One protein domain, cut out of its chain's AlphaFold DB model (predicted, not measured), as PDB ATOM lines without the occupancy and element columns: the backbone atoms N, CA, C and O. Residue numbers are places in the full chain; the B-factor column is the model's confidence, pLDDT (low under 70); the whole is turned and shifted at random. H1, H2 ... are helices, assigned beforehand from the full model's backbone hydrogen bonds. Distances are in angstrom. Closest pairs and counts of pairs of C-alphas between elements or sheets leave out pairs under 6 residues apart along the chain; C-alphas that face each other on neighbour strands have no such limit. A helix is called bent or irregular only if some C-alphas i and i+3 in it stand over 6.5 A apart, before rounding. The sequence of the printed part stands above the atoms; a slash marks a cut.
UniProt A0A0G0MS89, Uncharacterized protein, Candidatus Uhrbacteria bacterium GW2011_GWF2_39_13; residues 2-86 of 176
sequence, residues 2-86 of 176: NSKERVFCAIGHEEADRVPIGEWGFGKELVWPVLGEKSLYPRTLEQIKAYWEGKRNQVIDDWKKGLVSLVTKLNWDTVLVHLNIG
ATOM      1  N   ASN A   2     218.117 148.047 167.283       96.31
ATOM      2  CA  ASN A   2     219.299 148.909 167.139       96.31
ATOM      3  C   ASN A   2     220.280 148.334 166.099       96.31
ATOM      4  O   ASN A   2     220.143 147.189 165.671       96.31
ATOM      5  N   SER A   3     221.269 149.127 165.680       96.44
ATOM      6  CA  SER A   3     222.248 148.721 164.662       96.44
ATOM      7  C   SER A   3     222.975 147.420 164.988       96.44
ATOM      8  O   SER A   3     223.123 146.560 164.124       96.44
ATOM      9  N   LYS A   4     223.374 147.231 166.248       96.50
ATOM     10  CA  LYS A   4     224.081 146.027 166.691       96.50
ATOM     11  C   LYS A   4     223.173 144.798 166.620       96.50
ATOM     12  O   LYS A   4     223.561 143.788 166.046       96.50
ATOM     13  N   GLU A   5     221.972 144.891 167.183       98.06
ATOM     14  CA  GLU A   5     220.959 143.829 167.144       98.06
ATOM     15  C   GLU A   5     220.626 143.424 165.703       98.06
ATOM     16  O   GLU A   5     220.585 142.235 165.402       98.06
ATOM     17  N   ARG A   6     220.486 144.405 164.801       98.00
ATOM     18  CA  ARG A   6     220.207 144.197 163.371       98.00
ATOM     19  C   ARG A   6     221.276 143.373 162.678       98.00
ATOM     20  O   ARG A   6     220.957 142.443 161.943       98.00
ATOM     21  N   VAL A   7     222.539 143.689 162.945       97.44
ATOM     22  CA  VAL A   7     223.675 142.930 162.413       97.44
ATOM     23  C   VAL A   7     223.682 141.505 162.963       97.44
ATOM     24  O   VAL A   7     223.870 140.566 162.194       97.44
ATOM     25  N   PHE A   8     223.439 141.319 164.263       98.19
ATOM     26  CA  PHE A   8     223.411 139.979 164.855       98.19
ATOM     27  C   PHE A   8     222.259 139.116 164.337       98.19
ATOM     28  O   PHE A   8     222.503 137.947 164.050       98.19
ATOM     29  N   CYS A   9     221.060 139.676 164.147       98.31
ATOM     30  CA  CYS A   9     219.936 138.948 163.549       98.31
ATOM     31  C   CYS A   9     220.293 138.474 162.137       98.31
ATOM     32  O   CYS A   9     220.201 137.287 161.838       98.31
ATOM     33  N   ALA A  10     220.811 139.378 161.297       97.31
ATOM     34  CA  ALA A  10     221.203 139.039 159.931       97.31
ATOM     35  C   ALA A  10     222.300 137.957 159.878       97.31
ATOM     36  O   ALA A  10     222.196 137.016 159.094       97.31
ATOM     37  N   ILE A  11     223.328 138.048 160.733       97.62
ATOM     38  CA  ILE A  11     224.376 137.015 160.848       97.62
ATOM     39  C   ILE A  11     223.791 135.680 161.331       97.62
ATOM     40  O   ILE A  11     224.218 134.625 160.873       97.62
ATOM     41  N   GLY A  12     222.809 135.721 162.233       98.12
ATOM     42  CA  GLY A  12     222.079 134.551 162.723       98.12
ATOM     43  C   GLY A  12     221.078 133.960 161.727       98.12
ATOM     44  O   GLY A  12     220.416 132.983 162.062       98.12
ATOM     45  N   HIS A  13     220.969 134.525 160.519       97.44
ATOM     46  CA  HIS A  13     219.958 134.178 159.513       97.44
ATOM     47  C   HIS A  13     218.513 134.373 160.016       97.44
ATOM     48  O   HIS A  13     217.588 133.704 159.559       97.44
ATOM     49  N   GLU A  14     218.320 135.305 160.947       98.12
ATOM     50  CA  GLU A  14     217.018 135.752 161.431       98.12
ATOM     51  C   GLU A  14     216.566 137.006 160.666       98.12
ATOM     52  O   GLU A  14     217.378 137.771 160.133       98.12
ATOM     53  N   GLU A  15     215.254 137.242 160.613       97.19
ATOM     54  CA  GLU A  15     214.697 138.426 159.960       97.19
ATOM     55  C   GLU A  15     214.899 139.674 160.835       97.19
ATOM     56  O   GLU A  15     214.373 139.782 161.944       97.19
ATOM     57  N   ALA A  16     215.677 140.632 160.329       98.00
ATOM     58  CA  ALA A  16     215.884 141.922 160.973       98.00
ATOM     59  C   ALA A  16     214.834 142.958 160.521       98.00
ATOM     60  O   ALA A  16     214.203 142.807 159.482       98.00
ATOM     61  N   ASP A  17     214.689 144.064 161.260       97.69
ATOM     62  CA  ASP A  17     213.712 145.124 160.931       97.69
ATOM     63  C   ASP A  17     213.996 145.866 159.607       97.69
ATOM     64  O   ASP A  17     213.104 146.498 159.041       97.69
ATOM     65  N   ARG A  18     215.234 145.796 159.112       97.19
ATOM     66  CA  ARG A  18     215.658 146.122 157.742       97.19
ATOM     67  C   ARG A  18     217.002 145.453 157.455       97.19
ATOM     68  O   ARG A  18     217.707 145.053 158.383       97.19
ATOM     69  N   VAL A  19     217.412 145.426 156.187       97.12
ATOM     70  CA  VAL A  19     218.759 144.976 155.800       97.12
ATOM     71  C   VAL A  19     219.813 145.862 156.491       97.12
ATOM     72  O   VAL A  19     219.739 147.091 156.346       97.12
ATOM     73  N   PRO A  20     220.758 145.298 157.275       97.44
ATOM     74  CA  PRO A  20     221.860 146.071 157.834       97.44
ATOM     75  C   PRO A  20     222.785 146.556 156.719       97.44
ATOM     76  O   PRO A  20     223.073 145.817 155.780       97.44
ATOM     77  N   ILE A  21     223.260 147.795 156.833       96.00
ATOM     78  CA  ILE A  21     224.118 148.425 155.827       96.00
ATOM     79  C   ILE A  21     225.450 148.870 156.425       96.00
ATOM     80  O   ILE A  21     225.542 149.260 157.590       96.00
ATOM     81  N   GLY A  22     226.481 148.865 155.596       93.62
ATOM     82  CA  GLY A  22     227.781 149.445 155.891       93.62
ATOM     83  C   GLY A  22     228.716 149.257 154.711       93.62
ATOM     84  O   GLY A  22     228.421 148.489 153.799       93.62
ATOM     85  N   GLU A  23     229.830 149.979 154.731       90.94
ATOM     86  CA  GLU A  23     230.774 150.014 153.620       90.94
ATOM     87  C   GLU A  23     232.180 149.622 154.087       90.94
ATOM     88  O   GLU A  23     232.603 149.963 155.197       90.94
ATOM     89  N   TRP A  24     232.907 148.902 153.233       86.38
ATOM     90  CA  TRP A  24     234.283 148.487 153.494       86.38
ATOM     91  C   TRP A  24     235.297 149.532 153.018       86.38
ATOM     92  O   TRP A  24     236.339 149.711 153.650       86.38
ATOM     93  N   GLY A  25     235.011 150.242 151.925       82.56
ATOM     94  CA  GLY A  25     235.935 151.216 151.349       82.56
ATOM     95  C   GLY A  25     235.248 152.500 150.908       82.56
ATOM     96  O   GLY A  25     234.308 152.479 150.129       82.56
ATOM     97  N   PHE A  26     235.769 153.637 151.362       86.88
ATOM     98  CA  PHE A  26     235.319 154.964 150.942       86.88
ATOM     99  C   PHE A  26     236.507 155.932 150.914       86.88
ATOM    100  O   PHE A  26     237.419 155.835 151.743       86.88
ATOM    101  N   GLY A  27     236.516 156.851 149.949       88.56
ATOM    102  CA  GLY A  27     237.520 157.903 149.837       88.56
ATOM    103  C   GLY A  27     237.017 159.260 150.331       88.56
ATOM    104  O   GLY A  27     235.911 159.413 150.860       88.56
ATOM    105  N   LYS A  28     237.883 160.267 150.199       91.88
ATOM    106  CA  LYS A  28     237.638 161.644 150.658       91.88
ATOM    107  C   LYS A  28     236.430 162.293 149.981       91.88
ATOM    108  O   LYS A  28     235.759 163.120 150.589       91.88
ATOM    109  N   GLU A  29     236.137 161.880 148.755       91.12
ATOM    110  CA  GLU A  29     235.019 162.321 147.927       91.12
ATOM    111  C   GLU A  29     233.651 161.984 148.526       91.12
ATOM    112  O   GLU A  29     232.709 162.746 148.336       91.12
ATOM    113  N   LEU A  30     233.544 160.898 149.297       90.75
ATOM    114  CA  LEU A  30     232.341 160.581 150.068       90.75
ATOM    115  C   LEU A  30     232.403 161.222 151.459       90.75
ATOM    116  O   LEU A  30     231.434 161.807 151.941       90.75
ATOM    117  N   VAL A  31     233.556 161.113 152.118       92.31
ATOM    118  CA  VAL A  31     233.687 161.463 153.534       92.31
ATOM    119  C   VAL A  31     233.602 162.965 153.777       92.31
ATOM    120  O   VAL A  31     232.824 163.381 154.630       92.31
ATOM    121  N   TRP A  32     234.370 163.794 153.068       94.44
ATOM    122  CA  TRP A  32     234.420 165.232 153.356       94.44
ATOM    123  C   TRP A  32     233.074 165.937 153.159       94.44
ATOM    124  O   TRP A  32     232.711 166.719 154.037       94.44
ATOM    125  N   PRO A  33     232.273 165.640 152.113       94.25
ATOM    126  CA  PRO A  33     230.917 166.178 152.017       94.25
ATOM    127  C   PRO A  33     230.018 165.766 153.183       94.25
ATOM    128  O   PRO A  33     229.264 166.589 153.697       94.25
ATOM    129  N   VAL A  34     230.122 164.516 153.648       93.06
ATOM    130  CA  VAL A  34     229.352 164.052 154.811       93.06
ATOM    131  C   VAL A  34     229.806 164.766 156.081       93.06
ATOM    132  O   VAL A  34     228.965 165.152 156.893       93.06
ATOM    133  N   LEU A  35     231.109 164.974 156.277       92.12
ATOM    134  CA  LEU A  35     231.631 165.706 157.434       92.12
ATOM    135  C   LEU A  35     231.276 167.197 157.379       92.12
ATOM    136  O   LEU A  35     230.958 167.764 158.422       92.12
ATOM    137  N   GLY A  36     231.235 167.785 156.183       93.81
ATOM    138  CA  GLY A  36     231.038 169.218 155.948       93.81
ATOM    139  C   GLY A  36     232.338 170.027 156.001       93.81
ATOM    140  O   GLY A  36     232.321 171.234 155.782       93.81
ATOM    141  N   GLU A  37     233.465 169.371 156.267       92.06
ATOM    142  CA  GLU A  37     234.788 169.979 156.337       92.06
ATOM    143  C   GLU A  37     235.864 168.998 155.870       92.06
ATOM    144  O   GLU A  37     235.688 167.775 155.875       92.06
ATOM    145  N   LYS A  38     237.004 169.556 155.465       93.06
ATOM    146  CA  LYS A  38     238.197 168.780 155.138       93.06
ATOM    147  C   LYS A  38     238.804 168.210 156.423       93.06
ATOM    148  O   LYS A  38     238.947 168.931 157.404       93.06
ATOM    149  N   SER A  39     239.215 166.945 156.398       94.00
ATOM    150  CA  SER A  39     239.847 166.272 157.541       94.00
ATOM    151  C   SER A  39     240.967 165.327 157.102       94.00
ATOM    152  O   SER A  39     241.084 164.996 155.919       94.00
ATOM    153  N   LEU A  40     241.767 164.832 158.055       94.75
ATOM    154  CA  LEU A  40     242.765 163.780 157.805       94.75
ATOM    155  C   LEU A  40     242.148 162.367 157.695       94.75
ATOM    156  O   LEU A  40     242.865 161.365 157.751       94.75
ATOM    157  N   TYR A  41     240.821 162.274 157.564       92.38
ATOM    158  CA  TYR A  41     240.065 161.045 157.357       92.38
ATOM    159  C   TYR A  41     239.297 161.118 156.022       92.38
ATOM    160  O   TYR A  41     238.633 162.125 155.766       92.38
ATOM    161  N   PRO A  42     239.339 160.082 155.161       89.62
ATOM    162  CA  PRO A  42     240.014 158.792 155.305       89.62
ATOM    163  C   PRO A  42     241.488 158.883 154.857       89.62
ATOM    164  O   PRO A  42     242.097 159.948 154.920       89.62
ATOM    165  N   ARG A  43     242.104 157.764 154.452       88.12
ATOM    166  CA  ARG A  43     243.498 157.732 153.971       88.12
ATOM    167  C   ARG A  43     243.677 158.636 152.739       88.12
ATOM    168  O   ARG A  43     243.023 158.409 151.728       88.12
ATOM    169  N   THR A  44     244.608 159.583 152.827       92.50
ATOM    170  CA  THR A  44     244.996 160.546 151.774       92.50
ATOM    171  C   THR A  44     246.504 160.807 151.827       92.50
ATOM    172  O   THR A  44     247.160 160.457 152.816       92.50
ATOM    173  N   LEU A  45     247.078 161.467 150.813       94.06
ATOM    174  CA  LEU A  45     248.474 161.922 150.886       94.06
ATOM    175  C   LEU A  45     248.724 162.854 152.080       94.06
ATOM    176  O   LEU A  45     249.763 162.764 152.732       94.06
ATOM    177  N   GLU A  46     247.780 163.739 152.389       94.12
ATOM    178  CA  GLU A  46     247.909 164.687 153.502       94.12
ATOM    179  C   GLU A  46     247.972 163.980 154.852       94.12
ATOM    180  O   GLU A  46     248.773 164.347 155.710       94.12
ATOM    181  N   GLN A  47     247.191 162.915 155.017       94.81
ATOM    182  CA  GLN A  47     247.265 162.060 156.194       94.81
ATOM    183  C   GLN A  47     248.635 161.369 156.312       94.81
ATOM    184  O   GLN A  47     249.206 161.316 157.402       94.81
ATOM    185  N   ILE A  48     249.193 160.878 155.203       94.44
ATOM    186  CA  ILE A  48     250.531 160.271 155.189       94.44
ATOM    187  C   ILE A  48     251.602 161.306 155.570       94.44
ATOM    188  O   ILE A  48     252.440 161.034 156.430       94.44
ATOM    189  N   LYS A  49     251.543 162.516 155.003       95.25
ATOM    190  CA  LYS A  49     252.454 163.617 155.357       95.25
ATOM    191  C   LYS A  49     252.321 164.024 156.826       95.25
ATOM    192  O   LYS A  49     253.332 164.206 157.496       95.25
ATOM    193  N   ALA A  50     251.104 164.067 157.369       96.06
ATOM    194  CA  ALA A  50     250.883 164.341 158.789       96.06
ATOM    195  C   ALA A  50     251.573 163.305 159.696       96.06
ATOM    196  O   ALA A  50     252.118 163.662 160.742       96.06
ATOM    197  N   TYR A  51     251.613 162.030 159.295       95.19
ATOM    198  CA  TYR A  51     252.404 161.025 160.006       95.19
ATOM    199  C   TYR A  51     253.908 161.294 159.934       95.19
ATOM    200  O   TYR A  51     254.575 161.186 160.963       95.19
ATOM    201  N   TRP A  52     254.438 161.678 158.770       94.75
ATOM    202  CA  TRP A  52     255.851 162.053 158.628       94.75
ATOM    203  C   TRP A  52     256.231 163.265 159.487       94.75
ATOM    204  O   TRP A  52     257.331 163.326 160.021       94.75
ATOM    205  N   GLU A  53     255.296 164.187 159.696       95.31
ATOM    206  CA  GLU A  53     255.456 165.359 160.565       95.31
ATOM    207  C   GLU A  53     255.259 165.052 162.065       95.31
ATOM    208  O   GLU A  53     255.262 165.959 162.896       95.31
ATOM    209  N   GLY A  54     255.040 163.788 162.441       94.38
ATOM    210  CA  GLY A  54     254.825 163.388 163.833       94.38
ATOM    211  C   GLY A  54     253.443 163.748 164.393       94.38
ATOM    212  O   GLY A  54     253.192 163.574 165.587       94.38
ATOM    213  N   LYS A  55     252.490 164.173 163.555       95.94
ATOM    214  CA  LYS A  55     251.122 164.570 163.949       95.94
ATOM    215  C   LYS A  55     250.182 163.373 164.134       95.94
ATOM    216  O   LYS A  55     248.979 163.452 163.890       95.94
ATOM    217  N   ARG A  56     250.710 162.246 164.622       94.88
ATOM    218  CA  ARG A  56     249.972 160.983 164.779       94.88
ATOM    219  C   ARG A  56     248.683 161.156 165.578       94.88
ATOM    220  O   ARG A  56     247.658 160.633 165.169       94.88
ATOM    221  N   ASN A  57     248.705 161.871 166.702       95.31
ATOM    222  CA  ASN A  57     247.506 162.019 167.539       95.31
ATOM    223  C   ASN A  57     246.391 162.798 166.835       95.31
ATOM    224  O   ASN A  57     245.241 162.383 166.921       95.31
ATOM    225  N   GLN A  58     246.740 163.835 166.069       95.81
ATOM    226  CA  GLN A  58     245.773 164.585 165.269       95.81
ATOM    227  C   GLN A  58     245.080 163.678 164.248       95.81
ATOM    228  O   GLN A  58     243.856 163.666 164.183       95.81
ATOM    229  N   VAL A  59     245.844 162.852 163.518       95.75
ATOM    230  CA  VAL A  59     245.272 161.887 162.561       95.75
ATOM    231  C   VAL A  59     244.278 160.949 163.253       95.75
ATOM    232  O   VAL A  59     243.189 160.708 162.743       95.75
ATOM    233  N   ILE A  60     244.626 160.429 164.432       94.62
ATOM    234  CA  ILE A  60     243.751 159.520 165.186       94.62
ATOM    235  C   ILE A  60     242.472 160.204 165.657       94.62
ATOM    236  O   ILE A  60     241.406 159.588 165.617       94.62
ATOM    237  N   ASP A  61     242.565 161.441 166.128       94.62
ATOM    238  CA  ASP A  61     241.401 162.176 166.607       94.62
ATOM    239  C   ASP A  61     240.458 162.534 165.451       94.62
ATOM    240  O   ASP A  61     239.245 162.352 165.585       94.62
ATOM    241  N   ASP A  62     241.000 162.912 164.291       94.50
ATOM    242  CA  ASP A  62     240.226 163.103 163.060       94.50
ATOM    243  C   ASP A  62     239.561 161.803 162.600       94.50
ATOM    244  O   ASP A  62     238.391 161.809 162.229       94.50
ATOM    245  N   TRP A  63     240.259 160.666 162.682       93.94
ATOM    246  CA  TRP A  63     239.696 159.363 162.317       93.94
ATOM    247  C   TRP A  63     238.541 158.954 163.225       93.94
ATOM    248  O   TRP A  63     237.512 158.497 162.736       93.94
ATOM    249  N   LYS A  64     238.667 159.152 164.543       93.25
ATOM    250  CA  LYS A  64     237.574 158.875 165.488       93.25
ATOM    251  C   LYS A  64     236.348 159.732 165.177       93.25
ATOM    252  O   LYS A  64     235.245 159.198 165.075       93.25
ATOM    253  N   LYS A  65     236.537 161.046 165.013       92.94
ATOM    254  CA  LYS A  65     235.448 161.985 164.698       92.94
ATOM    255  C   LYS A  65     234.807 161.663 163.352       92.94
ATOM    256  O   LYS A  65     233.580 161.618 163.254       92.94
ATOM    257  N   GLY A  66     235.636 161.416 162.342       92.69
ATOM    258  CA  GLY A  66     235.218 161.122 160.982       92.69
ATOM    259  C   GLY A  66     234.389 159.845 160.899       92.69
ATOM    260  O   GLY A  66     233.288 159.865 160.356       92.69
ATOM    261  N   LEU A  67     234.868 158.763 161.514       92.88
ATOM    262  CA  LEU A  67     234.188 157.470 161.536       92.88
ATOM    263  C   LEU A  67     232.822 157.547 162.236       92.88
ATOM    264  O   LEU A  67     231.824 157.099 161.676       92.88
ATOM    265  N   VAL A  68     232.752 158.161 163.425       93.50
ATOM    266  CA  VAL A  68     231.488 158.321 164.172       93.50
ATOM    267  C   VAL A  68     230.491 159.174 163.391       93.50
ATOM    268  O   VAL A  68     229.315 158.820 163.289       93.50
ATOM    269  N   SER A  69     230.956 160.282 162.811       93.31
ATOM    270  CA  SER A  69     230.109 161.185 162.033       93.31
ATOM    271  C   SER A  69     229.560 160.509 160.779       93.31
ATOM    272  O   SER A  69     228.373 160.641 160.495       93.31
ATOM    273  N   LEU A  70     230.402 159.762 160.058       93.06
ATOM    274  CA  LEU A  70     230.024 159.043 158.844       93.06
ATOM    275  C   LEU A  70     228.964 157.976 159.137       93.06
ATOM    276  O   LEU A  70     227.909 157.982 158.511       93.06
ATOM    277  N   VAL A  71     229.208 157.127 160.142       93.81
ATOM    278  CA  VAL A  71     228.275 156.063 160.552       93.81
ATOM    279  C   VAL A  71     226.929 156.644 160.978       93.81
ATOM    280  O   VAL A  71     225.886 156.146 160.565       93.81
ATOM    281  N   THR A  72     226.945 157.729 161.756       94.12
ATOM    282  CA  THR A  72     225.718 158.358 162.259       94.12
ATOM    283  C   THR A  72     224.921 159.018 161.132       94.12
ATOM    284  O   THR A  72     223.717 158.806 161.028       94.12
ATOM    285  N   LYS A  73     225.577 159.803 160.267       95.44
ATOM    286  CA  LYS A  73     224.910 160.548 159.185       95.44
ATOM    287  C   LYS A  73     224.384 159.638 158.075       95.44
ATOM    288  O   LYS A  73     223.341 159.936 157.506       95.44
ATOM    289  N   LEU A  74     225.085 158.542 157.779       94.06
ATOM    290  CA  LEU A  74     224.673 157.567 156.762       94.06
ATOM    291  C   LEU A  74     223.813 156.426 157.326       94.06
ATOM    292  O   LEU A  74     223.404 155.547 156.570       94.06
ATOM    293  N   ASN A  75     223.522 156.445 158.633       94.56
ATOM    294  CA  ASN A  75     222.743 155.423 159.333       94.56
ATOM    295  C   ASN A  75     223.288 153.997 159.109       94.56
ATOM    296  O   ASN A  75     222.529 153.050 158.886       94.56
ATOM    297  N   TRP A  76     224.618 153.860 159.125       95.81
ATOM    298  CA  TRP A  76     225.286 152.571 158.982       95.81
ATOM    299  C   TRP A  76     225.173 151.735 160.253       95.81
ATOM    300  O   TRP A  76     225.217 152.244 161.371       95.81
ATOM    301  N   ASP A  77     225.065 150.425 160.066       97.06
ATOM    302  CA  ASP A  77     224.940 149.449 161.145       97.06
ATOM    303  C   ASP A  77     226.268 148.807 161.522       97.06
ATOM    304  O   ASP A  77     226.457 148.360 162.655       97.06
ATOM    305  N   THR A  78     227.197 148.781 160.571       94.25
ATOM    306  CA  THR A  78     228.551 148.275 160.757       94.25
ATOM    307  C   THR A  78     229.570 149.363 160.487       94.25
ATOM    308  O   THR A  78     229.373 150.234 159.640       94.25
ATOM    309  N   VAL A  79     230.699 149.270 161.177       91.94
ATOM    310  CA  VAL A  79     231.795 150.223 161.069       91.94
ATOM    311  C   VAL A  79     233.107 149.484 160.839       91.94
ATOM    312  O   VAL A  79     233.405 148.509 161.531       91.94
ATOM    313  N   LEU A  80     233.912 149.957 159.887       87.44
ATOM    314  CA  LEU A  80     235.268 149.459 159.706       87.44
ATOM    315  C   LEU A  80     236.206 150.161 160.691       87.44
ATOM    316  O   LEU A  80     236.463 151.361 160.592       87.44
ATOM    317  N   VAL A  81     236.757 149.400 161.633       87.81
ATOM    318  CA  VAL A  81     237.811 149.903 162.518       87.81
ATOM    319  C   VAL A  81     239.149 149.762 161.807       87.81
ATOM    320  O   VAL A  81     239.647 148.659 161.590       87.81
ATOM    321  N   HIS A  82     239.744 150.890 161.441       84.12
ATOM    322  CA  HIS A  82     241.032 150.884 160.770       84.12
ATOM    323  C   HIS A  82     242.196 150.635 161.741       84.12
ATOM    324  O   HIS A  82     242.252 151.192 162.843       84.12
ATOM    325  N   LEU A  83     243.182 149.861 161.283       87.62
ATOM    326  CA  LEU A  83     244.476 149.755 161.951       87.62
ATOM    327  C   LEU A  83     245.207 151.097 161.901       87.62
ATOM    328  O   LEU A  83     245.170 151.807 160.896       87.62
ATOM    329  N   ASN A  84     245.897 151.418 162.991       87.38
ATOM    330  CA  ASN A  84     246.557 152.699 163.174       87.38
ATOM    331  C   ASN A  84     247.974 152.532 163.716       87.38
ATOM    332  O   ASN A  84     248.262 151.590 164.454       87.38
ATOM    333  N   ILE A  85     248.843 153.488 163.383       89.62
ATOM    334  CA  ILE A  85     250.232 153.515 163.854       89.62
ATOM    335  C   ILE A  85     250.244 153.674 165.385       89.62
ATOM    336  O   ILE A  85     249.558 154.543 165.952       89.62
ATOM    337  N   GLY A  86     251.001 152.811 166.068       91.75
ATOM    338  CA  GLY A  86     251.167 152.846 167.519       91.75
ATOM    339  C   GLY A  86     251.876 154.122 167.978       91.75
ATOM    340  O   GLY A  86     252.647 154.718 167.233       91.75
TER     341      GLY A  86
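AT A GLANCE: This is residues 2 to 86 of the 176 residues of an uncharacterized protein of Candidatus Uhrbacteria bacterium GW2011_GWF2_39_13 (UniProt A0A0G0MS89). One long helix, H4, has two short helices packed on it, H3 at its beginning and H2 near its end, while a third short helix, H1, sits off by itself at the other end of an elongated, loose domain. The link of residues 12 to 27 leads from H1 to H2, and after H4 residues 74 to 86 fold back with no named element. The printed part has 85 residues with four named helices in the order H1, H2, H3, H4 and no named strand; the class is all helix. The whole is loose, with a radius of gyration of the C-alphas of 15.1 A, and spans 49 by 28 by 17 A.

HOW THE PARTS SIT: H1, residues 3 to 11, touches no helix. It is apart from H2, residues 28 to 35, from H3, residues 45 to 52, and from H4, residues 56 to 73. H2 touches H4, and on H4 residues 66 to 73 alone take part; the closest C-alphas, those of Val 34 and Leu 70, are 6.5 A apart. The lines of H2 and H4 are about perpendicular, at 73 degrees. H2 and H3 are apart. H3 and H4 form a helical hairpin: they touch, run opposite ways, and stand at a tilt of 37 degrees, only just steep. Their closest C-alphas, those of Gln 47 and Val 59, are 6.7 A apart, and on H4 residues 56 to 59 alone touch H3. Every O i to N i+4 pair is within hydrogen-bond range in H1, H3 and H4, and 3 of 4 are in H2.

IN THESE COORDINATES: H1 begins at C-alpha 3 at (222.248, 148.721, 164.662) and is 12.5 A long from first to last C-alpha. H2 is 9.9 A long; it is neither bent nor irregular, but only just: C-alphas 29 and 32 are 6.2 A apart. H3 is 10.7 A long. H4, the longest helix with 18 residues, runs 25.7 A from C-alpha 56 at (249.972, 160.983, 164.779) to C-alpha 73 at (224.910, 160.548, 159.185). The printed part ends at C-alpha 86 at (251.167, 152.846, 167.519).

THE WHOLE: The two C-alphas farthest apart are those of Glu 15 and Glu 53, at 48.9 A. The printed part has no cut. The link H1 to H2 is long, with 16 residues; H2 to H3 is short, with 9, and H3 to H4 is tight, with 3. The mean pLDDT of the printed part is 93.8, and no printed residue is under 70.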